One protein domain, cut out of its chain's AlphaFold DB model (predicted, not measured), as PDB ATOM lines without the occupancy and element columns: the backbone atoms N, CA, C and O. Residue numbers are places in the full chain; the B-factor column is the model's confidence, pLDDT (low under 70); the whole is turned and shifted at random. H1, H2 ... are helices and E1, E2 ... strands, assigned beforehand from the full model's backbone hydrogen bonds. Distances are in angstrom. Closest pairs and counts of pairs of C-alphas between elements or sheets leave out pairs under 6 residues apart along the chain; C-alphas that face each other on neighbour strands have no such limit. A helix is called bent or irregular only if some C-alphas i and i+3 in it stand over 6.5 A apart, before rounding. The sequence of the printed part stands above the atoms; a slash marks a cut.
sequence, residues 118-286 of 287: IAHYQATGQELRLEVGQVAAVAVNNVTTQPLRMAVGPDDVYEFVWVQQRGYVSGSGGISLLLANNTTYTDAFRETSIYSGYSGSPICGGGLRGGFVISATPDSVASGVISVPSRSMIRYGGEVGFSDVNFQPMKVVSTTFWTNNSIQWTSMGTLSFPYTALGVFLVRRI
ATOM      1  N   ILE A 118       7.185  42.997  35.296       94.38
ATOM      2  CA  ILE A 118       6.787  43.152  33.892       94.38
ATOM      3  C   ILE A 118       5.796  44.305  33.774       94.38
ATOM      4  O   ILE A 118       5.991  45.185  32.933       94.38
ATOM      5  N   ALA A 119       4.777  44.333  34.636       93.06
ATOM      6  CA  ALA A 119       3.816  45.431  34.685       93.06
ATOM      7  C   ALA A 119       4.513  46.767  34.993       93.06
ATOM      8  O   ALA A 119       4.249  47.773  34.332       93.06
ATOM      9  N   HIS A 120       5.470  46.769  35.932       93.44
ATOM     10  CA  HIS A 120       6.287  47.950  36.225       93.44
ATOM     11  C   HIS A 120       7.045  48.452  34.987       93.44
ATOM     12  O   HIS A 120       6.999  49.643  34.672       93.44
ATOM     13  N   TYR A 121       7.704  47.551  34.256       95.25
ATOM     14  CA  TYR A 121       8.440  47.908  33.046       95.25
ATOM     15  C   TYR A 121       7.520  48.422  31.935       95.25
ATOM     16  O   TYR A 121       7.860  49.385  31.254       95.25
ATOM     17  N   GLN A 122       6.340  47.827  31.751       93.88
ATOM     18  CA  GLN A 122       5.359  48.300  30.768       93.88
ATOM     19  C   GLN A 122       4.859  49.715  31.083       93.88
ATOM     20  O   GLN A 122       4.636  50.498  30.163       93.88
ATOM     21  N   ALA A 123       4.711  50.051  32.367       92.62
ATOM     22  CA  ALA A 123       4.250  51.367  32.801       92.62
ATOM     23  C   ALA A 123       5.341  52.450  32.743       92.62
ATOM     24  O   ALA A 123       5.043  53.607  32.457       92.62
ATOM     25  N   THR A 124       6.596  52.097  33.038       95.12
ATOM     26  CA  THR A 124       7.676  53.078  33.264       95.12
ATOM     27  C   THR A 124       8.780  53.055  32.208       95.12
ATOM     28  O   THR A 124       9.556  54.004  32.106       95.12
ATOM     29  N   GLY A 125       8.896  51.969  31.443       94.25
ATOM     30  CA  GLY A 125      10.039  51.698  30.571       94.25
ATOM     31  C   GLY A 125      11.343  51.385  31.317       94.25
ATOM     32  O   GLY A 125      12.390  51.323  30.677       94.25
ATOM     33  N   GLN A 126      11.305  51.208  32.642       95.06
ATOM     34  CA  GLN A 126      12.473  50.950  33.489       95.06
ATOM     35  C   GLN A 126      12.370  49.584  34.169       95.06
ATOM     36  O   GLN A 126      11.279  49.089  34.452       95.06
ATOM     37  N   GLU A 127      13.512  48.941  34.411       96.94
ATOM     38  CA  GLU A 127      13.540  47.690  35.169       96.94
ATOM     39  C   GLU A 127      13.261  47.945  36.654       96.94
ATOM     40  O   GLU A 127      13.784  48.887  37.250       96.94
ATOM     41  N   LEU A 128      12.458  47.071  37.264       96.81
ATOM     42  CA  LEU A 128      12.078  47.197  38.662       96.81
ATOM     43  C   LEU A 128      13.283  46.939  39.565       96.81
ATOM     44  O   LEU A 128      13.880  45.860  39.554       96.81
ATOM     45  N   ARG A 129      13.595  47.917  40.407       96.69
ATOM     46  CA  ARG A 129      14.585  47.786  41.469       96.69
ATOM     47  C   ARG A 129      13.902  47.347  42.762       96.69
ATOM     48  O   ARG A 129      13.156  48.127  43.340       96.69
ATOM     49  N   LEU A 130      14.179  46.130  43.231       96.06
ATOM     50  CA  LEU A 130      13.654  45.664  44.518       96.06
ATOM     51  C   LEU A 130      14.369  46.340  45.692       96.06
ATOM     52  O   LEU A 130      15.600  46.443  45.720       96.06
ATOM     53  N   GLU A 131      13.600  46.742  46.697       95.38
ATOM     54  CA  GLU A 131      14.115  47.061  48.025       95.38
ATOM     55  C   GLU A 131      14.364  45.784  48.834       95.38
ATOM     56  O   GLU A 131      13.832  44.711  48.539       95.38
ATOM     57  N   VAL A 132      15.200  45.885  49.870       95.00
ATOM     58  CA  VAL A 132      15.485  44.749  50.753       95.00
ATOM     59  C   VAL A 132      14.191  44.282  51.421       95.00
ATOM     60  O   VAL A 132      13.449  45.069  51.999       95.00
ATOM     61  N   GLY A 133      13.926  42.982  51.343       92.38
ATOM     62  CA  GLY A 133      12.730  42.344  51.878       92.38
ATOM     63  C   GLY A 133      11.585  42.217  50.876       92.38
ATOM     64  O   GLY A 133      10.766  41.315  51.067       92.38
ATOM     65  N   GLN A 134      11.556  43.025  49.809       93.94
ATOM     66  CA  GLN A 134      10.529  42.940  48.770       93.94
ATOM     67  C   GLN A 134      10.689  41.679  47.922       93.94
ATOM     68  O   GLN A 134      11.800  41.196  47.678       93.94
ATOM     69  N   VAL A 135       9.549  41.171  47.455       95.75
ATOM     70  CA  VAL A 135       9.458  39.971  46.628       95.75
ATOM     71  C   VAL A 135       8.787  40.328  45.306       95.75
ATOM     72  O   VAL A 135       7.707  40.917  45.299       95.75
ATOM     73  N   ALA A 136       9.409  39.947  44.196       96.75
ATOM     74  CA  ALA A 136       8.798  39.943  42.877       96.75
ATOM     75  C   ALA A 136       8.346  38.534  42.492       96.75
ATOM     76  O   ALA A 136       9.000  37.547  42.837       96.75
ATOM     77  N   ALA A 137       7.260  38.458  41.730       96.25
ATOM     78  CA  ALA A 137       6.789  37.229  41.111       96.25
ATOM     79  C   ALA A 137       6.675  37.421  39.600       96.25
ATOM     80  O   ALA A 137       6.060  38.374  39.129       96.25
ATOM     81  N   VAL A 138       7.249  36.491  38.843       97.00
ATOM     82  CA  VAL A 138       7.136  36.442  37.387       97.00
ATOM     83  C   VAL A 138       6.470  35.134  36.997       97.00
ATOM     84  O   VAL A 138       7.043  34.056  37.160       97.00
ATOM     85  N   ALA A 139       5.249  35.233  36.476       95.44
ATOM     86  CA  ALA A 139       4.575  34.104  35.856       95.44
ATOM     87  C   ALA A 139       5.200  33.821  34.483       95.44
ATOM     88  O   ALA A 139       5.387  34.724  33.670       95.44
ATOM     89  N   VAL A 140       5.508  32.555  34.223       94.88
ATOM     90  CA  VAL A 140       5.992  32.059  32.934       94.88
ATOM     91  C   VAL A 140       4.843  31.284  32.310       94.88
ATOM     92  O   VAL A 140       4.390  30.314  32.909       94.88
ATOM     93  N   ASN A 141       4.350  31.696  31.140       93.81
ATOM     94  CA  ASN A 141       3.150  31.103  30.542       93.81
ATOM     95  C   ASN A 141       3.395  30.588  29.117       93.81
ATOM     96  O   ASN A 141       3.164  31.294  28.140       93.81
ATOM     97  N   ASN A 142       3.852  29.339  29.018       91.69
ATOM     98  CA  ASN A 142       4.095  28.611  27.770       91.69
ATOM     99  C   ASN A 142       5.049  29.337  26.799       91.69
ATOM    100  O   ASN A 142       4.784  29.445  25.602       91.69
ATOM    101  N   VAL A 143       6.180  29.822  27.318       93.81
ATOM    102  CA  VAL A 143       7.204  30.558  26.554       93.81
ATOM    103  C   VAL A 143       8.567  29.875  26.643       93.81
ATOM    104  O   VAL A 143       8.856  29.167  27.602       93.81
ATOM    105  N   THR A 144       9.424  30.088  25.645       94.44
ATOM    106  CA  THR A 144      10.830  29.639  25.669       94.44
ATOM    107  C   THR A 144      11.769  30.687  26.257       94.44
ATOM    108  O   THR A 144      12.888  30.365  26.637       94.44
ATOM    109  N   THR A 145      11.330  31.942  26.362       96.62
ATOM    110  CA  THR A 145      12.080  33.010  27.024       96.62
ATOM    111  C   THR A 145      11.133  33.911  27.806       96.62
ATOM    112  O   THR A 145      10.031  34.197  27.344       96.62
ATOM    113  N   GLN A 146      11.552  34.352  28.992       97.62
ATOM    114  CA  GLN A 146      10.788  35.269  29.835       97.62
ATOM    115  C   GLN A 146      11.723  36.331  30.429       97.62
ATOM    116  O   GLN A 146      12.511  36.008  31.322       97.62
ATOM    117  N   PRO A 147      11.669  37.594  29.967       97.81
ATOM    118  CA  PRO A 147      12.421  38.665  30.604       97.81
ATOM    119  C   PRO A 147      11.883  38.901  32.016       97.81
ATOM    120  O   PRO A 147      10.667  38.960  32.220       97.81
ATOM    121  N   LEU A 148      12.792  39.056  32.976       98.06
ATOM    122  CA  LEU A 148      12.444  39.293  34.375       98.06
ATOM    123  C   LEU A 148      12.219  40.770  34.683       98.06
ATOM    124  O   LEU A 148      11.498  41.073  35.622       98.06
ATOM    125  N   ARG A 149      12.827  41.675  33.901       97.81
ATOM    126  CA  ARG A 149      12.692  43.138  34.045       97.81
ATOM    127  C   ARG A 149      13.011  43.649  35.455       97.81
ATOM    128  O   ARG A 149      12.355  44.560  35.951       97.81
ATOM    129  N   MET A 150      14.030  43.071  36.087       98.25
ATOM    130  CA  MET A 150      14.492  43.462  37.418       98.25
ATOM    131  C   MET A 150      15.923  43.989  37.363       98.25
ATOM    132  O   MET A 150      16.820  43.279  36.907       98.25
ATOM    133  N   ALA A 151      16.131  45.196  37.880       98.19
ATOM    134  CA  ALA A 151      17.437  45.830  37.961       98.19
ATOM    135  C   ALA A 151      18.234  45.274  39.149       98.19
ATOM    136  O   ALA A 151      17.711  45.182  40.268       98.19
ATOM    137  N   VAL A 152      19.520  44.986  38.937       98.00
ATOM    138  CA  VAL A 152      20.454  44.567  39.995       98.00
ATOM    139  C   VAL A 152      21.548  45.612  40.233       98.00
ATOM    140  O   VAL A 152      21.955  46.338  39.328       98.00
ATOM    141  N   GLY A 153      22.018  45.690  41.471       97.19
ATOM    142  CA  GLY A 153      23.106  46.535  41.934       97.19
ATOM    143  C   GLY A 153      24.301  45.677  42.349       97.19
ATOM    144  O   GLY A 153      24.142  44.489  42.633       97.19
ATOM    145  N   PRO A 154      25.508  46.264  42.392       96.00
ATOM    146  CA  PRO A 154      26.754  45.521  42.580       96.00
ATOM    147  C   PRO A 154      26.836  44.776  43.920       96.00
ATOM    148  O   PRO A 154      27.514  43.756  43.992       96.00
ATOM    149  N   ASP A 155      26.135  45.265  44.946       96.81
ATOM    150  CA  ASP A 155      26.194  44.749  46.318       96.81
ATOM    151  C   ASP A 155      25.044  43.806  46.695       96.81
ATOM    152  O   ASP A 155      24.939  43.380  47.852       96.81
ATOM    153  N   ASP A 156      24.178  43.484  45.737       98.12
ATOM    154  CA  ASP A 156      22.932  42.807  46.056       98.12
ATOM    155  C   ASP A 156      23.046  41.305  46.197       98.12
ATOM    156  O   ASP A 156      23.774  40.615  45.473       98.12
ATOM    157  N   VAL A 157      22.167  40.786  47.043       98.56
ATOM    158  CA  VAL A 157      21.935  39.356  47.162       98.56
ATOM    159  C   VAL A 157      20.439  39.089  47.119       98.56
ATOM    160  O   VAL A 157      19.642  39.789  47.748       98.56
ATOM    161  N   TYR A 158      20.061  38.050  46.385       98.62
ATOM    162  CA  TYR A 158      18.684  37.624  46.211       98.62
ATOM    163  C   TYR A 158      18.513  36.168  46.609       98.62
ATOM    164  O   TYR A 158      19.380  35.337  46.353       98.62
ATOM    165  N   GLU A 159      17.359  35.858  47.174       98.19
ATOM    166  CA  GLU A 159      16.826  34.505  47.255       98.19
ATOM    167  C   GLU A 159      15.839  34.305  46.104       98.19
ATOM    168  O   GLU A 159      15.128  35.240  45.725       98.19
ATOM    169  N   PHE A 160      15.777  33.104  45.539       97.94
ATOM    170  CA  PHE A 160      14.796  32.784  44.511       97.94
ATOM    171  C   PHE A 160      14.131  31.434  44.745       97.94
ATOM    172  O   PHE A 160      14.707  30.525  45.347       97.94
ATOM    173  N   VAL A 161      12.925  31.306  44.197       97.19
ATOM    174  CA  VAL A 161      12.194  30.050  44.059       97.19
ATOM    175  C   VAL A 161      11.682  29.955  42.630       97.19
ATOM    176  O   VAL A 161      11.015  30.852  42.127       97.19
ATOM    177  N   TRP A 162      11.987  28.849  41.976       95.31
ATOM    178  CA  TRP A 162      11.493  28.470  40.668       95.31
ATOM    179  C   TRP A 162      10.593  27.252  40.820       95.31
ATOM    180  O   TRP A 162      11.020  26.228  41.354       95.31
ATOM    181  N   VAL A 163       9.359  27.362  40.341       93.19
ATOM    182  CA  VAL A 163       8.426  26.240  40.246       93.19
ATOM    183  C   VAL A 163       8.012  26.109  38.797       93.19
ATOM    184  O   VAL A 163       7.387  27.011  38.243       93.19
ATOM    185  N   GLN A 164       8.342  24.972  38.204       89.62
ATOM    186  CA  GLN A 164       8.068  24.656  36.817       89.62
ATOM    187  C   GLN A 164       7.105  23.484  36.729       89.62
ATOM    188  O   GLN A 164       7.334  22.437  37.335       89.62
ATOM    189  N   GLN A 165       6.042  23.664  35.955       82.44
ATOM    190  CA  GLN A 165       5.010  22.663  35.730       82.44
ATOM    191  C   GLN A 165       4.715  22.615  34.241       82.44
ATOM    192  O   GLN A 165       3.924  23.403  33.732       82.44
ATOM    193  N   ARG A 166       5.374  21.708  33.527       72.50
ATOM    194  CA  ARG A 166       5.089  21.477  32.109       72.50
ATOM    195  C   ARG A 166       4.270  20.205  31.905       72.50
ATOM    196  O   ARG A 166       3.479  20.141  30.967       72.50
ATOM    197  N   GLY A 167       4.456  19.216  32.776       63.91
ATOM    198  CA  GLY A 167       4.115  17.835  32.483       63.91
ATOM    199  C   GLY A 167       5.158  17.241  31.537       63.91
ATOM    200  O   GLY A 167       5.496  17.816  30.497       63.91
ATOM    201  N   TYR A 168       5.700  16.089  31.912       65.19
ATOM    202  CA  TYR A 168       6.728  15.406  31.142       65.19
ATOM    203  C   TYR A 168       6.293  15.137  29.687       65.19
ATOM    204  O   TYR A 168       5.248  14.538  29.434       65.19
ATOM    205  N   VAL A 169       7.148  15.510  28.727       63.69
ATOM    206  CA  VAL A 169       7.019  15.123  27.311       63.69
ATOM    207  C   VAL A 169       8.289  14.387  26.893       63.69
ATOM    208  O   VAL A 169       9.397  14.893  27.088       63.69
ATOM    209  N   SER A 170       8.157  13.194  26.311       59.16
ATOM    210  CA  SER A 170       9.318  12.410  25.871       59.16
ATOM    211  C   SER A 170      10.243  13.212  24.950       59.16
ATOM    212  O   SER A 170       9.775  13.891  24.039       59.16
ATOM    213  N   GLY A 171      11.550  13.176  25.221       61.16
ATOM    214  CA  GLY A 171      12.566  13.903  24.449       61.16
ATOM    215  C   GLY A 171      12.699  15.398  24.767       61.16
ATOM    216  O   GLY A 171      13.540  16.063  24.170       61.16
ATOM    217  N   SER A 172      11.934  15.946  25.719       62.22
ATOM    218  CA  SER A 172      12.013  17.369  26.091       62.22
ATOM    219  C   SER A 172      13.097  17.687  27.127       62.22
ATOM    220  O   SER A 172      12.854  18.364  28.121       62.22
ATOM    221  N   GLY A 173      14.312  17.182  26.913       66.81
ATOM    222  CA  GLY A 173      15.431  17.467  27.804       66.81
ATOM    223  C   GLY A 173      16.149  18.777  27.482       66.81
ATOM    224  O   GLY A 173      16.199  19.194  26.329       66.81
ATOM    225  N   GLY A 174      16.733  19.420  28.494       83.31
ATOM    226  CA  GLY A 174      17.643  20.544  28.289       83.31
ATOM    227  C   GLY A 174      17.739  21.478  29.491       83.31
ATOM    228  O   GLY A 174      16.860  21.521  30.347       83.31
ATOM    229  N   ILE A 175      18.824  22.249  29.522       90.00
ATOM    230  CA  ILE A 175      19.156  23.142  30.629       90.00
ATOM    231  C   ILE A 175      18.435  24.483  30.465       90.00
ATOM    232  O   ILE A 175      18.631  25.183  29.472       90.00
ATOM    233  N   SER A 176      17.643  24.850  31.467       93.75
ATOM    234  CA  SER A 176      17.054  26.177  31.621       93.75
ATOM    235  C   SER A 176      18.059  27.125  32.268       93.75
ATOM    236  O   SER A 176      18.706  26.786  33.266       93.75
ATOM    237  N   LEU A 177      18.185  28.326  31.713       96.94
ATOM    238  CA  LEU A 177      19.212  29.297  32.074       96.94
ATOM    239  C   LEU A 177      18.604  30.632  32.512       96.94
ATOM    240  O   LEU A 177      17.604  31.075  31.958       96.94
ATOM    241  N   LEU A 178      19.267  31.308  33.447       97.94
ATOM    242  CA  LEU A 178      19.111  32.733  33.710       97.94
ATOM    243  C   LEU A 178      20.205  33.470  32.938       97.94
ATOM    244  O   LEU A 178      21.392  33.392  33.273       97.94
ATOM    245  N   LEU A 179      19.801  34.165  31.881       97.94
ATOM    246  CA  LEU A 179      20.670  34.959  31.026       97.94
ATOM    247  C   LEU A 179      20.828  36.353  31.630       97.94
ATOM    248  O   LEU A 179      19.977  37.220  31.415       97.94
ATOM    249  N   ALA A 180      21.900  36.558  32.398       97.19
ATOM    250  CA  ALA A 180      22.219  37.853  32.997       97.19
ATOM    251  C   ALA A 180      22.231  38.965  31.934       97.19
ATOM    252  O   ALA A 180      22.602  38.731  30.782       97.19
ATOM    253  N   ASN A 181      21.811  40.180  32.300       97.38
ATOM    254  CA  ASN A 181      21.739  41.316  31.370       97.38
ATOM    255  C   ASN A 181      20.942  41.038  30.082       97.38
ATOM    256  O   ASN A 181      21.216  41.630  29.036       97.38
ATOM    257  N   ASN A 182      19.968  40.124  30.140       96.56
ATOM    258  CA  ASN A 182      19.143  39.727  28.997       96.56
ATOM    259  C   ASN A 182      19.974  39.223  27.796       96.56
ATOM    260  O   ASN A 182      19.534  39.332  26.653       96.56
ATOM    261  N   THR A 183      21.185  38.705  28.044       95.75
ATOM    262  CA  THR A 183      22.173  38.374  27.008       95.75
ATOM    263  C   THR A 183      22.759  36.983  27.231       95.75
ATOM    264  O   THR A 183      23.070  36.595  28.356       95.75
ATOM    265  N   THR A 184      22.955  36.237  26.144       93.00
ATOM    266  CA  THR A 184      23.710  34.979  26.169       93.00
ATOM    267  C   THR A 184      25.201  35.273  26.079       93.00
ATOM    268  O   THR A 184      25.647  35.932  25.140       93.00
ATOM    269  N   TYR A 185      25.986  34.735  27.010       94.31
ATOM    270  CA  TYR A 185      27.442  34.855  26.981       94.31
ATOM    271  C   TYR A 185      28.080  33.490  26.745       94.31
ATOM    272  O   TYR A 185      28.119  32.660  27.651       94.31
ATOM    273  N   THR A 186      28.594  33.256  25.539       94.56
ATOM    274  CA  THR A 186      29.254  31.994  25.180       94.56
ATOM    275  C   THR A 186      30.381  31.671  26.159       94.56
ATOM    276  O   THR A 186      31.293  32.474  26.340       94.56
ATOM    277  N   ASP A 187      30.288  30.506  26.802       93.44
ATOM    278  CA  ASP A 187      31.293  29.943  27.710       93.44
ATOM    279  C   ASP A 187      31.730  30.837  28.884       93.44
ATOM    280  O   ASP A 187      32.768  30.608  29.508       93.44
ATOM    281  N   ALA A 188      30.920  31.838  29.237       96.75
ATOM    282  CA  ALA A 188      31.234  32.755  30.329       96.75
ATOM    283  C   ALA A 188      30.743  32.257  31.694       96.75
ATOM    284  O   ALA A 188      31.029  32.889  32.704       96.75
ATOM    285  N   PHE A 189      29.996  31.156  31.755       98.12
ATOM    286  CA  PHE A 189      29.493  30.610  33.012       98.12
ATOM    287  C   PHE A 189      30.058  29.221  33.254       98.12
ATOM    288  O   PHE A 189      30.049  28.381  32.359       98.12
ATOM    289  N   ARG A 190      30.528  28.962  34.475       97.81
ATOM    290  CA  ARG A 190      31.019  27.647  34.895       97.81
ATOM    291  C   ARG A 190      30.080  27.050  35.928       97.81
ATOM    292  O   ARG A 190      29.953  27.587  37.026       97.81
ATOM    293  N   GLU A 191      29.459  25.934  35.575       97.19
ATOM    294  CA  GLU A 191      28.592  25.155  36.453       97.19
ATOM    295  C   GLU A 191      29.366  24.012  37.121       97.19
ATOM    296  O   GLU A 191      30.215  23.361  36.507       97.19
ATOM    297  N   THR A 192      29.018  23.717  38.370       96.62
ATOM    298  CA  THR A 192      29.295  22.433  39.019       96.62
ATOM    299  C   THR A 192      28.050  21.973  39.768       96.62
ATOM    300  O   THR A 192      27.425  22.763  40.473       96.62
ATOM    301  N   SER A 193      27.689  20.701  39.626       94.44
ATOM    302  CA  SER A 193      26.482  20.116  40.206       94.44
ATOM    303  C   SER A 193      26.766  18.763  40.841       94.44
ATOM    304  O   SER A 193      27.532  17.969  40.297       94.44
ATOM    305  N   ILE A 194      26.073  18.471  41.933       92.88
ATOM    306  CA  ILE A 194      25.938  17.129  42.491       92.88
ATOM    307  C   ILE A 194      24.452  16.805  42.493       92.88
ATOM    308  O   ILE A 194      23.641  17.601  42.966       92.88
ATOM    309  N   TYR A 195      24.087  15.644  41.967       89.31
ATOM    310  CA  TYR A 195      22.701  15.200  41.969       89.31
ATOM    311  C   TYR A 195      22.582  13.708  42.237       89.31
ATOM    312  O   TYR A 195      23.500  12.935  41.966       89.31
ATOM    313  N   SER A 196      21.442  13.287  42.782       85.50
ATOM    314  CA  SER A 196      21.139  11.864  42.929       85.50
ATOM    315  C   SER A 196      20.933  11.245  41.547       85.50
ATOM    316  O   SER A 196      19.991  11.607  40.838       85.50
ATOM    317  N   GLY A 197      21.820  10.331  41.158       70.19
ATOM    318  CA  GLY A 197      21.658   9.545  39.945       70.19
ATOM    319  C   GLY A 197      20.543   8.511  40.075       70.19
ATOM    320  O   GLY A 197      20.084   8.190  41.170       70.19
ATOM    321  N   TYR A 198      20.153   7.935  38.940       70.75
ATOM    322  CA  TYR A 198      19.094   6.922  38.855       70.75
ATOM    323  C   TYR A 198      19.357   5.667  39.700       70.75
ATOM    324  O   TYR A 198      18.423   5.017  40.153       70.75
ATOM    325  N   SER A 199      20.627   5.335  39.933       71.56
ATOM    326  CA  SER A 199      21.057   4.187  40.737       71.56
ATOM    327  C   SER A 199      21.150   4.481  42.240       71.56
ATOM    328  O   SER A 199      21.625   3.637  42.994       71.56
ATOM    329  N   GLY A 200      20.754   5.679  42.688       71.44
ATOM    330  CA  GLY A 200      20.895   6.130  44.077       71.44
ATOM    331  C   GLY A 200      22.294   6.650  44.436       71.44
ATOM    332  O   GLY A 200      22.451   7.309  45.462       71.44
ATOM    333  N   SER A 201      23.299   6.429  43.584       82.88
ATOM    334  CA  SER A 201      24.634   7.007  43.757       82.88
ATOM    335  C   SER A 201      24.661   8.484  43.345       82.88
ATOM    336  O   SER A 201      24.061   8.846  42.328       82.88
ATOM    337  N   PRO A 202      25.375   9.353  44.086       85.75
ATOM    338  CA  PRO A 202      25.565  10.737  43.678       85.75
ATOM    339  C   PRO A 202      26.396  10.800  42.392       85.75
ATOM    340  O   PRO A 202      27.407  10.112  42.252       85.75
ATOM    341  N   ILE A 203      25.967  11.647  41.464       88.50
ATOM    342  CA  ILE A 203      26.682  11.958  40.231       88.50
ATOM    343  C   ILE A 203      27.167  13.401  40.322       88.50
ATOM    344  O   ILE A 203      26.412  14.301  40.695       88.50
ATOM    345  N   CYS A 204      28.430  13.611  39.963       90.56
ATOM    346  CA  CYS A 204      29.012  14.934  39.803       90.56
ATOM    347  C   CYS A 204      28.983  15.320  38.323       90.56
ATOM    348  O   CYS A 204      29.361  14.531  37.458       90.56
ATOM    349  N   GLY A 205      28.560  16.545  38.041       89.25
ATOM    350  CA  GLY A 205      28.482  17.106  36.700       89.25
ATOM    351  C   GLY A 205      28.928  18.561  36.685       89.25
ATOM    352  O   GLY A 205      29.139  19.183  37.726       89.25
ATOM    353  N   GLY A 206      29.094  19.110  35.491       91.25
ATOM    354  CA  GLY A 206      29.463  20.505  35.316       91.25
ATOM    355  C   GLY A 206      29.826  20.810  33.876       91.25
ATOM    356  O   GLY A 206      29.817  19.936  33.008       91.25
ATOM    357  N   GLY A 207      30.133  22.071  33.613       95.31
ATOM    358  CA  GLY A 207      30.563  22.499  32.292       95.31
ATOM    359  C   GLY A 207      30.447  23.997  32.089       95.31
ATOM    360  O   GLY A 207      30.069  24.746  32.993       95.31
ATOM    361  N   LEU A 208      30.792  24.414  30.876       96.88
ATOM    362  CA  LEU A 208      30.604  25.783  30.423       96.88
ATOM    363  C   LEU A 208      29.146  25.984  29.989       96.88
ATOM    364  O   LEU A 208      28.501  25.059  29.477       96.88
ATOM    365  N   ARG A 209      28.602  27.165  30.276       96.25
ATOM    366  CA  ARG A 209      27.201  27.538  30.048       96.25
ATOM    367  C   ARG A 209      27.106  28.966  29.512       96.25
ATOM    368  O   ARG A 209      28.019  29.772  29.689       96.25
ATOM    369  N   GLY A 210      25.958  29.265  28.902       96.31
ATOM    370  CA  GLY A 210      25.596  30.599  28.411       96.31
ATOM    371  C   GLY A 210      24.960  31.534  29.452       96.31
ATOM    372  O   GLY A 210      24.751  32.708  29.155       96.31
ATOM    373  N   GLY A 211      24.635  31.011  30.640       97.50
ATOM    374  CA  GLY A 211      23.941  31.697  31.736       97.50
ATOM    375  C   GLY A 211      23.977  30.874  33.030       97.50
ATOM    376  O   GLY A 211      24.570  29.790  33.058       97.50
ATOM    377  N   PHE A 212      23.331  31.358  34.095       97.75
ATOM    378  CA  PHE A 212      23.212  30.600  35.348       97.75
ATOM    379  C   PHE A 212      22.199  29.459  35.209       97.75
ATOM    380  O   PHE A 212      21.110  29.672  34.689       97.75
ATOM    381  N   VAL A 213      22.516  28.254  35.681       95.56
ATOM    382  CA  VAL A 213      21.632  27.085  35.513       95.56
ATOM    383  C   VAL A 213      20.506  27.081  36.539       95.56
ATOM    384  O   VAL A 213      20.790  26.970  37.725       95.56
ATOM    385  N   ILE A 214      19.246  27.143  36.095       94.06
ATOM    386  CA  ILE A 214      18.056  27.191  36.969       94.06
ATOM    387  C   ILE A 214      17.428  25.803  37.142       94.06
ATOM    388  O   ILE A 214      17.091  25.406  38.259       94.06
ATOM    389  N   SER A 215      17.294  25.055  36.046       91.00
ATOM    390  CA  SER A 215      16.777  23.682  36.018       91.00
ATOM    391  C   SER A 215      17.399  22.892  34.871       91.00
ATOM    392  O   SER A 215      17.843  23.483  33.887       91.00
ATOM    393  N   ALA A 216      17.451  21.565  34.983       84.75
ATOM    394  CA  ALA A 216      17.823  20.691  33.869       84.75
ATOM    395  C   ALA A 216      16.630  19.909  33.288       84.75
ATOM    396  O   ALA A 216      16.773  19.293  32.232       84.75
ATOM    397  N   THR A 217      15.454  19.950  33.927       83.31
ATOM    398  CA  THR A 217      14.280  19.172  33.507       83.31
ATOM    399  C   THR A 217      12.984  19.999  33.415       83.31
ATOM    400  O   THR A 217      12.869  21.048  34.059       83.31
ATOM    401  N   PRO A 218      11.995  19.535  32.616       79.69
ATOM    402  CA  PRO A 218      10.714  20.218  32.399       79.69
ATOM    403  C   PRO A 218       9.816  20.395  33.624       79.69
ATOM    404  O   PRO A 218       8.993  21.307  33.627       79.69
ATOM    405  N   ASP A 219       9.959  19.538  34.633       85.44
ATOM    406  CA  ASP A 219       9.182  19.573  35.869       85.44
ATOM    407  C   ASP A 219      10.164  19.647  37.034       85.44
ATOM    408  O   ASP A 219      10.867  18.683  37.352       85.44
ATOM    409  N   SER A 220      10.264  20.831  37.632       87.81
ATOM    410  CA  SER A 220      11.280  21.111  38.637       87.81
ATOM    411  C   SER A 220      10.807  22.128  39.659       87.81
ATOM    412  O   SER A 220      10.053  23.053  39.362       87.81
ATOM    413  N   VAL A 221      11.289  21.953  40.883       90.81
ATOM    414  CA  VAL A 221      11.249  22.970  41.927       90.81
ATOM    415  C   VAL A 221      12.684  23.227  42.336       90.81
ATOM    416  O   VAL A 221      13.359  22.321  42.822       90.81
ATOM    417  N   ALA A 222      13.154  24.450  42.135       93.69
ATOM    418  CA  ALA A 222      14.483  24.874  42.539       93.69
ATOM    419  C   ALA A 222      14.386  26.122  43.408       93.69
ATOM    420  O   ALA A 222      13.551  26.987  43.187       93.69
ATOM    421  N   SER A 223      15.265  26.234  44.383       96.19
ATOM    422  CA  SER A 223      15.408  27.425  45.209       96.19
ATOM    423  C   SER A 223      16.875  27.682  45.474       96.19
ATOM    424  O   SER A 223      17.706  26.779  45.349       96.19
ATOM    425  N   GLY A 224      17.221  28.909  45.827       97.31
ATOM    426  CA  GLY A 224      18.617  29.224  46.042       97.31
ATOM    427  C   GLY A 224      18.908  30.697  46.193       97.31
ATOM    428  O   GLY A 224      18.020  31.507  46.444       97.31
ATOM    429  N   VAL A 225      20.186  31.021  46.036       98.38
ATOM    430  CA  VAL A 225      20.722  32.361  46.247       98.38
ATOM    431  C   VAL A 225      21.453  32.819  44.998       98.38
ATOM    432  O   VAL A 225      22.287  32.095  44.451       98.38
ATOM    433  N   ILE A 226      21.164  34.045  44.585       98.50
ATOM    434  CA  ILE A 226      21.887  34.781  43.556       98.50
ATOM    435  C   ILE A 226      22.668  35.889  44.257       98.50
ATOM    436  O   ILE A 226      22.087  36.738  44.926       98.50
ATOM    437  N   SER A 227      23.984  35.890  44.100       98.19
ATOM    438  CA  SER A 227      24.869  36.914  44.651       98.19
ATOM    439  C   SER A 227      25.533  37.663  43.506       98.19
ATOM    440  O   SER A 227      26.340  37.096  42.760       98.19
ATOM    441  N   VAL A 228      25.183  38.941  43.367       98.00
ATOM    442  CA  VAL A 228      25.759  39.838  42.361       98.00
ATOM    443  C   VAL A 228      27.234  40.154  42.654       98.00
ATOM    444  O   VAL A 228      28.028  40.039  41.714       98.00
ATOM    445  N   PRO A 229      27.657  40.426  43.912       97.00
ATOM    446  CA  PRO A 229      29.061  40.701  44.233       97.00
ATOM    447  C   PRO A 229      30.004  39.571  43.828       97.00
ATOM    448  O   PRO A 229      31.055  39.800  43.237       97.00
ATOM    449  N   SER A 230      29.614  38.330  44.136       96.69
ATOM    450  CA  SER A 230      30.402  37.136  43.814       96.69
ATOM    451  C   SER A 230      30.072  36.550  42.445       96.69
ATOM    452  O   SER A 230      30.642  35.523  42.076       96.69
ATOM    453  N   ARG A 231      29.151  37.179  41.701       97.44
ATOM    454  CA  ARG A 231      28.699  36.758  40.370       97.44
ATOM    455  C   ARG A 231      28.352  35.274  40.307       97.44
ATOM    456  O   ARG A 231      28.760  34.550  39.397       97.44
ATOM    457  N   SER A 232      27.624  34.808  41.312       97.88
ATOM    458  CA  SER A 232      27.381  33.388  41.531       97.88
ATOM    459  C   SER A 232      25.920  33.113  41.827       97.88
ATOM    460  O   SER A 232      25.264  33.894  42.512       97.88
ATOM    461  N   MET A 233      25.454  31.947  41.406       98.25
ATOM    462  CA  MET A 233      24.163  31.407  41.794       98.25
ATOM    463  C   MET A 233      24.351  30.014  42.373       98.25
ATOM    464  O   MET A 233      24.972  29.165  41.739       98.25
ATOM    465  N   ILE A 234      23.793  29.777  43.555       97.75
ATOM    466  CA  ILE A 234      23.662  28.443  44.138       97.75
ATOM    467  C   ILE A 234      22.193  28.075  44.069       97.75
ATOM    468  O   ILE A 234      21.343  28.887  44.428       97.75
ATOM    469  N   ARG A 235      21.900  26.852  43.644       95.38
ATOM    470  CA  ARG A 235      20.554  26.295  43.659       95.38
ATOM    471  C   ARG A 235      20.535  24.917  44.288       95.38
ATOM    472  O   ARG A 235      21.500  24.159  44.194       95.38
ATOM    473  N   TYR A 236      19.401  24.588  44.873       94.31
ATOM    474  CA  TYR A 236      19.049  23.257  45.320       94.31
ATOM    475  C   TYR A 236      17.594  22.989  44.955       94.31
ATOM    476  O   TYR A 236      16.773  23.905  44.940       94.31
ATOM    477  N   GLY A 237      17.262  21.751  44.622       90.75
ATOM    478  CA  GLY A 237      15.924  21.467  44.128       90.75
ATOM    479  C   GLY A 237      15.635  20.002  43.880       90.75
ATOM    480  O   GLY A 237      16.519  19.148  43.960       90.75
ATOM    481  N   GLY A 238      14.365  19.747  43.585       87.06
ATOM    482  CA  GLY A 238      13.864  18.486  43.069       87.06
ATOM    483  C   GLY A 238      13.533  18.632  41.589       87.06
ATOM    484  O   GLY A 238      12.832  19.560  41.195       87.06
ATOM    485  N   GLU A 239      14.018  17.706  40.779       84.69
ATOM    486  CA  GLU A 239      13.783  17.644  39.342       84.69
ATOM    487  C   GLU A 239      13.177  16.282  39.009       84.69
ATOM    488  O   GLU A 239      13.712  15.248  39.404       84.69
ATOM    489  N   VAL A 240      12.057  16.242  38.290       75.50
ATOM    490  CA  VAL A 240      11.543  14.972  37.767       75.50
ATOM    491  C   VAL A 240      12.343  14.645  36.511       75.50
ATOM    492  O   VAL A 240      12.403  15.447  35.577       75.50
ATOM    493  N   GLY A 241      13.046  13.512  36.559       62.53
ATOM    494  CA  GLY A 241      14.049  13.119  35.575       62.53
ATOM    495  C   GLY A 241      13.493  12.842  34.178       62.53
ATOM    496  O   GLY A 241      12.289  12.745  33.943       62.53
ATOM    497  N   PHE A 242      14.415  12.687  33.232       59.28
ATOM    498  CA  PHE A 242      14.105  12.334  31.855       59.28
ATOM    499  C   PHE A 242      13.698  10.846  31.801       59.28
ATOM    500  O   PHE A 242      14.522  10.004  32.142       59.28
ATOM    501  N   SER A 243      12.486  10.514  31.330       53.66
ATOM    502  CA  SER A 243      12.127   9.239  30.651       53.66
ATOM    503  C   SER A 243      11.092   8.233  31.188       53.66
ATOM    504  O   SER A 243      10.779   7.329  30.423       53.66
ATOM    505  N   ASP A 244      10.454   8.365  32.355       52.16
ATOM    506  CA  ASP A 244       9.442   7.375  32.815       52.16
ATOM    507  C   ASP A 244       8.666   7.831  34.074       52.16
ATOM    508  O   ASP A 244       9.183   8.544  34.933       52.16
ATOM    509  N   VAL A 245       7.434   7.345  34.231       54.03
ATOM    510  CA  VAL A 245       6.592   7.498  35.433       54.03
ATOM    511  C   VAL A 245       7.155   6.783  36.671       54.03
ATOM    512  O   VAL A 245       6.678   7.004  37.780       54.03
ATOM    513  N   ASN A 246       8.185   5.952  36.494       55.88
ATOM    514  CA  ASN A 246       8.881   5.242  37.568       55.88
ATOM    515  C   ASN A 246      10.136   5.968  38.084       55.88
ATOM    516  O   ASN A 246      10.825   5.444  38.964       55.88
ATOM    517  N   PHE A 247      10.476   7.149  37.553       65.00
ATOM    518  CA  PHE A 247      11.663   7.867  38.011       65.00
ATOM    519  C   PHE A 247      11.435   8.563  39.349       65.00
ATOM    520  O   PHE A 247      10.498   9.338  39.537       65.00
ATOM    521  N   GLN A 248      12.360   8.320  40.275       65.88
ATOM    522  CA  GLN A 248      12.432   9.087  41.509       65.88
ATOM    523  C   GLN A 248      12.849  10.534  41.200       65.88
ATOM    524  O   GLN A 248      13.715  10.742  40.343       65.88
ATOM    525  N   PRO A 249      12.287  11.533  41.904       74.25
ATOM    526  CA  PRO A 249      12.736  12.913  41.791       74.25
ATOM    527  C   PRO A 249      14.238  13.011  42.077       74.25
ATOM    528  O   PRO A 249      14.708  12.611  43.146       74.25
ATOM    529  N   MET A 250      14.990  13.554  41.125       81.44
ATOM    530  CA  MET A 250      16.402  13.857  41.283       81.44
ATOM    531  C   MET A 250      16.543  15.034  42.238       81.44
ATOM    532  O   MET A 250      15.959  16.094  42.029       81.44
ATOM    533  N   LYS A 251      17.338  14.866  43.290       88.12
ATOM    534  CA  LYS A 251      17.741  15.969  44.161       88.12
ATOM    535  C   LYS A 251      19.030  16.536  43.605       88.12
ATOM    536  O   LYS A 251      19.999  15.792  43.466       88.12
ATOM    537  N   VAL A 252      19.041  17.824  43.294       90.31
ATOM    538  CA  VAL A 252      20.206  18.515  42.741       90.31
ATOM    539  C   VAL A 252      20.646  19.626  43.675       90.31
ATOM    540  O   VAL A 252      19.820  20.341  44.239       90.31
ATOM    541  N   VAL A 253      21.958  19.777  43.809       94.69
ATOM    542  CA  VAL A 253      22.607  20.991  44.292       94.69
ATOM    543  C   VAL A 253      23.594  21.409  43.216       94.69
ATOM    544  O   VAL A 253      24.430  20.608  42.795       94.69
ATOM    545  N   SER A 254      23.518  22.649  42.751       95.69
ATOM    546  CA  SER A 254      24.486  23.165  41.789       95.69
ATOM    547  C   SER A 254      24.873  24.597  42.096       95.69
ATOM    548  O   SER A 254      24.096  25.378  42.637       95.69
ATOM    549  N   THR A 255      26.091  24.942  41.711       97.62
ATOM    550  CA  THR A 255      26.593  26.308  41.705       97.62
ATOM    551  C   THR A 255      26.968  26.693  40.285       97.62
ATOM    552  O   THR A 255      27.440  25.862  39.507       97.62
ATOM    553  N   THR A 256      26.729  27.941  39.914       98.19
ATOM    554  CA  THR A 256      27.184  28.508  38.649       98.19
ATOM    555  C   THR A 256      27.837  29.856  38.904       98.19
ATOM    556  O   THR A 256      27.266  30.700  39.591       98.19
ATOM    557  N   PHE A 257      29.021  30.063  38.334       97.81
ATOM    558  CA  PHE A 257      29.782  31.307  38.441       97.81
ATOM    559  C   PHE A 257      29.885  31.973  37.077       97.81
ATOM    560  O   PHE A 257      30.259  31.313  36.106       97.81
ATOM    561  N   TRP A 258      29.607  33.270  37.008       97.75
ATOM    562  CA  TRP A 258      29.885  34.077  35.828       97.75
ATOM    563  C   TRP A 258      31.343  34.539  35.875       97.75
ATOM    564  O   TRP A 258      31.731  35.347  36.714       97.75
ATOM    565  N   THR A 259      32.172  33.997  34.989       96.50
ATOM    566  CA  THR A 259      33.630  34.183  34.996       96.50
ATOM    567  C   THR A 259      34.090  35.432  34.245       96.50
ATOM    568  O   THR A 259      35.237  35.852  34.395       96.50
ATOM    569  N   ASN A 260      33.221  36.049  33.439       91.38
ATOM    570  CA  ASN A 260      33.561  37.269  32.716       91.38
ATOM    571  C   ASN A 260      33.396  38.487  33.628       91.38
ATOM    572  O   ASN A 260      32.278  38.944  33.822       91.38
ATOM    573  N   ASN A 261      34.505  39.051  34.111       88.56
ATOM    574  CA  ASN A 261      34.519  40.227  34.993       88.56
ATOM    575  C   ASN A 261      34.528  41.581  34.264       88.56
ATOM    576  O   ASN A 261      34.441  42.619  34.916       88.56
ATOM    577  N   SER A 262      34.621  41.594  32.932       93.00
ATOM    578  CA  SER A 262      34.696  42.841  32.150       93.00
ATOM    579  C   SER A 262      33.340  43.527  31.946       93.00
ATOM    580  O   SER A 262      33.287  44.713  31.641       93.00
ATOM    581  N   ILE A 263      32.241  42.793  32.129       94.56
ATOM    582  CA  ILE A 263      30.877  43.281  31.907       94.56
ATOM    583  C   ILE A 263      30.204  43.465  33.259       94.56
ATOM    584  O   ILE A 263      30.195  42.538  34.067       94.56
ATOM    585  N   GLN A 264      29.645  44.642  33.528       95.44
ATOM    586  CA  GLN A 264      28.884  44.887  34.752       95.44
ATOM    587  C   GLN A 264      27.546  44.137  34.717       95.44
ATOM    588  O   GLN A 264      26.859  44.140  33.698       95.44
ATOM    589  N   TRP A 265      27.161  43.514  35.832       96.75
ATOM    590  CA  TRP A 265      25.829  42.930  35.996       96.75
ATOM    591  C   TRP A 265      24.857  44.026  36.449       96.75
ATOM    592  O   TRP A 265      25.009  44.554  37.547       96.75
ATOM    593  N   THR A 266      23.906  44.400  35.593       97.12
ATOM    594  CA  THR A 266      22.955  45.502  35.842       97.12
ATOM    595  C   THR A 266      21.493  45.063  35.800       97.12
ATOM    596  O   THR A 266      20.642  45.746  36.356       97.12
ATOM    597  N   SER A 267      21.191  43.915  35.187       97.50
ATOM    598  CA  SER A 267      19.843  43.335  35.134       97.50
ATOM    599  C   SER A 267      19.854  41.861  35.521       97.50
ATOM    600  O   SER A 267      20.712  41.103  35.057       97.50
ATOM    601  N   MET A 268      18.868  41.428  36.314       97.81
ATOM    602  CA  MET A 268      18.651  40.015  36.653       97.81
ATOM    603  C   MET A 268      18.539  39.161  35.384       97.81
ATOM    604  O   MET A 268      19.051  38.045  35.344       97.81
ATOM    605  N   GLY A 269      17.959  39.733  34.323       97.69
ATOM    606  CA  GLY A 269      18.027  39.200  32.972       97.69
ATOM    607  C   GLY A 269      16.788  38.436  32.514       97.69
ATOM    608  O   GLY A 269      15.656  38.788  32.851       97.69
ATOM    609  N   THR A 270      17.008  37.391  31.716       98.38
ATOM    610  CA  THR A 270      15.952  36.631  31.029       98.38
ATOM    611  C   THR A 270      16.039  35.156  31.387       98.38
ATOM    612  O   THR A 270      17.101  34.551  31.265       98.38
ATOM    613  N   LEU A 271      14.918  34.554  31.776       97.75
ATOM    614  CA  LEU A 271      14.801  33.099  31.833       97.75
ATOM    615  C   LEU A 271      14.777  32.558  30.403       97.75
ATOM    616  O   LEU A 271      14.028  33.064  29.570       97.75
ATOM    617  N   SER A 272      15.578  31.540  30.116       96.69
ATOM    618  CA  SER A 272      15.662  30.880  28.817       96.69
ATOM    619  C   SER A 272      15.478  29.388  28.992       96.69
ATOM    620  O   SER A 272      16.150  28.759  29.807       96.69
ATOM    621  N   PHE A 273      14.608  28.815  28.179       93.56
ATOM    622  CA  PHE A 273      14.193  27.428  28.258       93.56
ATOM    623  C   PHE A 273      14.414  26.760  26.894       93.56
ATOM    624  O   PHE A 273      14.088  27.348  25.861       93.56
ATOM    625  N   PRO A 274      14.928  25.520  26.852       90.94
ATOM    626  CA  PRO A 274      15.080  24.768  25.602       90.94
ATOM    627  C   PRO A 274      13.748  24.212  25.074       90.94
ATOM    628  O   PRO A 274      13.688  23.584  24.021       90.94
ATOM    629  N   TYR A 275      12.670  24.437  25.815       87.69
ATOM    630  CA  TYR A 275      11.305  24.031  25.530       87.69
ATOM    631  C   TYR A 275      10.352  25.107  26.069       87.69
ATOM    632  O   TYR A 275      10.768  26.004  26.795       87.69
ATOM    633  N   THR A 276       9.064  25.039  25.740       90.19
ATOM    634  CA  THR A 276       8.087  25.968  26.322       90.19
ATOM    635  C   THR A 276       7.864  25.665  27.801       90.19
ATOM    636  O   THR A 276       7.482  24.550  28.153       90.19
ATOM    637  N   ALA A 277       8.109  26.635  28.675       90.44
ATOM    638  CA  ALA A 277       7.943  26.484  30.114       90.44
ATOM    639  C   ALA A 277       6.644  27.137  30.599       90.44
ATOM    640  O   ALA A 277       6.193  28.145  30.053       90.44
ATOM    641  N   LEU A 278       6.072  26.562  31.653       92.44
ATOM    642  CA  LEU A 278       4.972  27.110  32.439       92.44
ATOM    643  C   LEU A 278       5.390  27.035  33.911       92.44
ATOM    644  O   LEU A 278       5.971  26.035  34.338       92.44
ATOM    645  N   GLY A 279       5.151  28.096  34.675       93.44
ATOM    646  CA  GLY A 279       5.596  28.146  36.062       93.44
ATOM    647  C   GLY A 279       5.603  29.537  36.674       93.44
ATOM    648  O   GLY A 279       5.051  30.488  36.121       93.44
ATOM    649  N   VAL A 280       6.263  29.650  37.822       95.81
ATOM    650  CA  VAL A 280       6.460  30.916  38.528       95.81
ATOM    651  C   VAL A 280       7.887  31.027  39.045       95.81
ATOM    652  O   VAL A 280       8.427  30.094  39.641       95.81
ATOM    653  N   PHE A 281       8.493  32.189  38.811       97.31
ATOM    654  CA  PHE A 281       9.789  32.573  39.350       97.31
ATOM    655  C   PHE A 281       9.581  33.664  40.398       97.31
ATOM    656  O   PHE A 281       9.143  34.771  40.081       97.31
ATOM    657  N   LEU A 282       9.858  33.335  41.653       97.50
ATOM    658  CA  LEU A 282       9.811  34.248  42.785       97.50
ATOM    659  C   LEU A 282      11.229  34.695  43.111       97.50
ATOM    660  O   LEU A 282      12.140  33.869  43.165       97.50
ATOM    661  N   VAL A 283      11.409  35.985  43.365       97.94
ATOM    662  CA  VAL A 283      12.703  36.560  43.734       97.94
ATOM    663  C   VAL A 283      12.510  37.528  44.879       97.94
ATOM    664  O   VAL A 283      11.698  38.442  44.786       97.94
ATOM    665  N   ARG A 284      13.294  37.365  45.938       97.81
ATOM    666  CA  ARG A 284      13.343  38.276  47.076       97.81
ATOM    667  C   ARG A 284      14.721  38.892  47.178       97.81
ATOM    668  O   ARG A 284      15.709  38.165  47.219       97.81
ATOM    669  N   ARG A 285      14.808  40.216  47.294       97.94
ATOM    670  CA  ARG A 285      16.084  40.855  47.640       97.94
ATOM    671  C   ARG A 285      16.329  40.724  49.138       97.94
ATOM    672  O   ARG A 285      15.484  41.124  49.937       97.94
ATOM    673  N   ILE A 286      17.476  40.180  49.522       97.06
ATOM    674  CA  ILE A 286      17.866  39.990  50.929       97.06
ATOM    675  C   ILE A 286      19.006  40.921  51.362       97.06
ATOM    676  O   ILE A 286      19.216  41.098  52.561       97.06
TER     677      ILE A 286
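AT A GLANCE: This is residues 118 to 286 of the 287 residues of an uncharacterized protein of Thermus tengchongensis (UniProt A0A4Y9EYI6). One large, twisted antiparallel sheet folds back on itself into an elongated, partly closed sandwich: E2, E4, E5, E7, E8 and E9 make a broad wall, and the sharply bent pair E1 and E10 folds over at one side of it. The first part of E10 is paired with E3, and E3 with E6, which lies over the wall with E8 and E9 among the strands near it; H1 only grazes the sheet at one end of the long axis. The printed part has 169 residues with one named helix and ten named strands, H1 first and then E1 to E10 in order along the chain, and the class is mostly strand. The ten strands form one branched sheet. The whole is compact, with a radius of gyration of the C-alphas of 15.6 A, and the C-alphas span 48 by 31 by 29 A.

IN THESE COORDINATES: E10, the longest strand by residues, is residues 270 to 285; it bends by 157 degrees at residue 277 and measures 17.1 A from C-alpha 270 at (15.952, 36.631, 31.029) to C-alpha 285 at (16.084, 40.855, 47.640). E1, residues 135 to 147, bends by 151 degrees at residue 144 and measures 16.3 A. E2 is residues 157 to 164, 22.7 A long, and E7 is residues 219 to 227, 25.0 A long. E8, residues 232 to 240, is 24.6 A long and bends by 55 degrees at residue 237. E9, residues 250 to 258, is 24.9 A long. E4, residues 189 to 196, is 22.8 A long, and E5, residues 202 to 209, is 21.7 A long. The short strands are E3, residues 176 to 179, and E6, residues 212 to 215. H1, residues 118 to 124, begins with C-alpha 118 at (6.787, 43.152, 33.892).

HOW THE PARTS SIT: E10 has E1 on one side, beside residues 270 to 284, and on the other side E2, beside residues 278 to 285, and E3, beside residues 270 to 273. E1 and E10 are antiparallel, with N 138 and O 281 at 2.8 A and N 271 and O 146 at 2.8 A. E2 and E10 are antiparallel, with N 161 and O 282 at 2.9 A. E2 and E7 are antiparallel at 173 degrees, with N 162 and O 222 at 2.7 A. E7, E8 and E9 form a meander, each strand the antiparallel neighbour of the one before; E7 and E8 are a hairpin, with N 223 and O 236 at 2.8 A, and E8 and E9 are a hairpin, with N 250 and O 239 at 2.7 A. E4 has E9 on one side, with N 194 and O 253 at 2.8 A, and E5 on the other, its hairpin partner, with N 193 and O 205 at 2.8 A. E3 and E10 are antiparallel, with N 177 and O 272 at 2.8 A. E3 and E6 are antiparallel, with N 176 and O 215 at 2.8 A. The closest C-alphas of E6 and E9, those of Phe 212 and Thr 256, are 5.6 A apart. Among the pairs that are apart are E1 and E8, and E3 and E9. H1 only grazes the sheet with residues 118 to 119; in H1 every O i to N i+4 pair is within hydrogen-bond range.

THE WHOLE: The two C-alphas farthest apart, those of Thr 124 and Ser 199, are 51.2 A apart. The printed part has no cut. The links from E2 to E3 and from E9 to E10 are long, with 11 residues each. Residues 128 to 129 pair with residues 150 to 151, parallel, outside the named strands. The mean pLDDT of the printed part is 90.5; residues 167 to 173 and 241 to 248 are under 70.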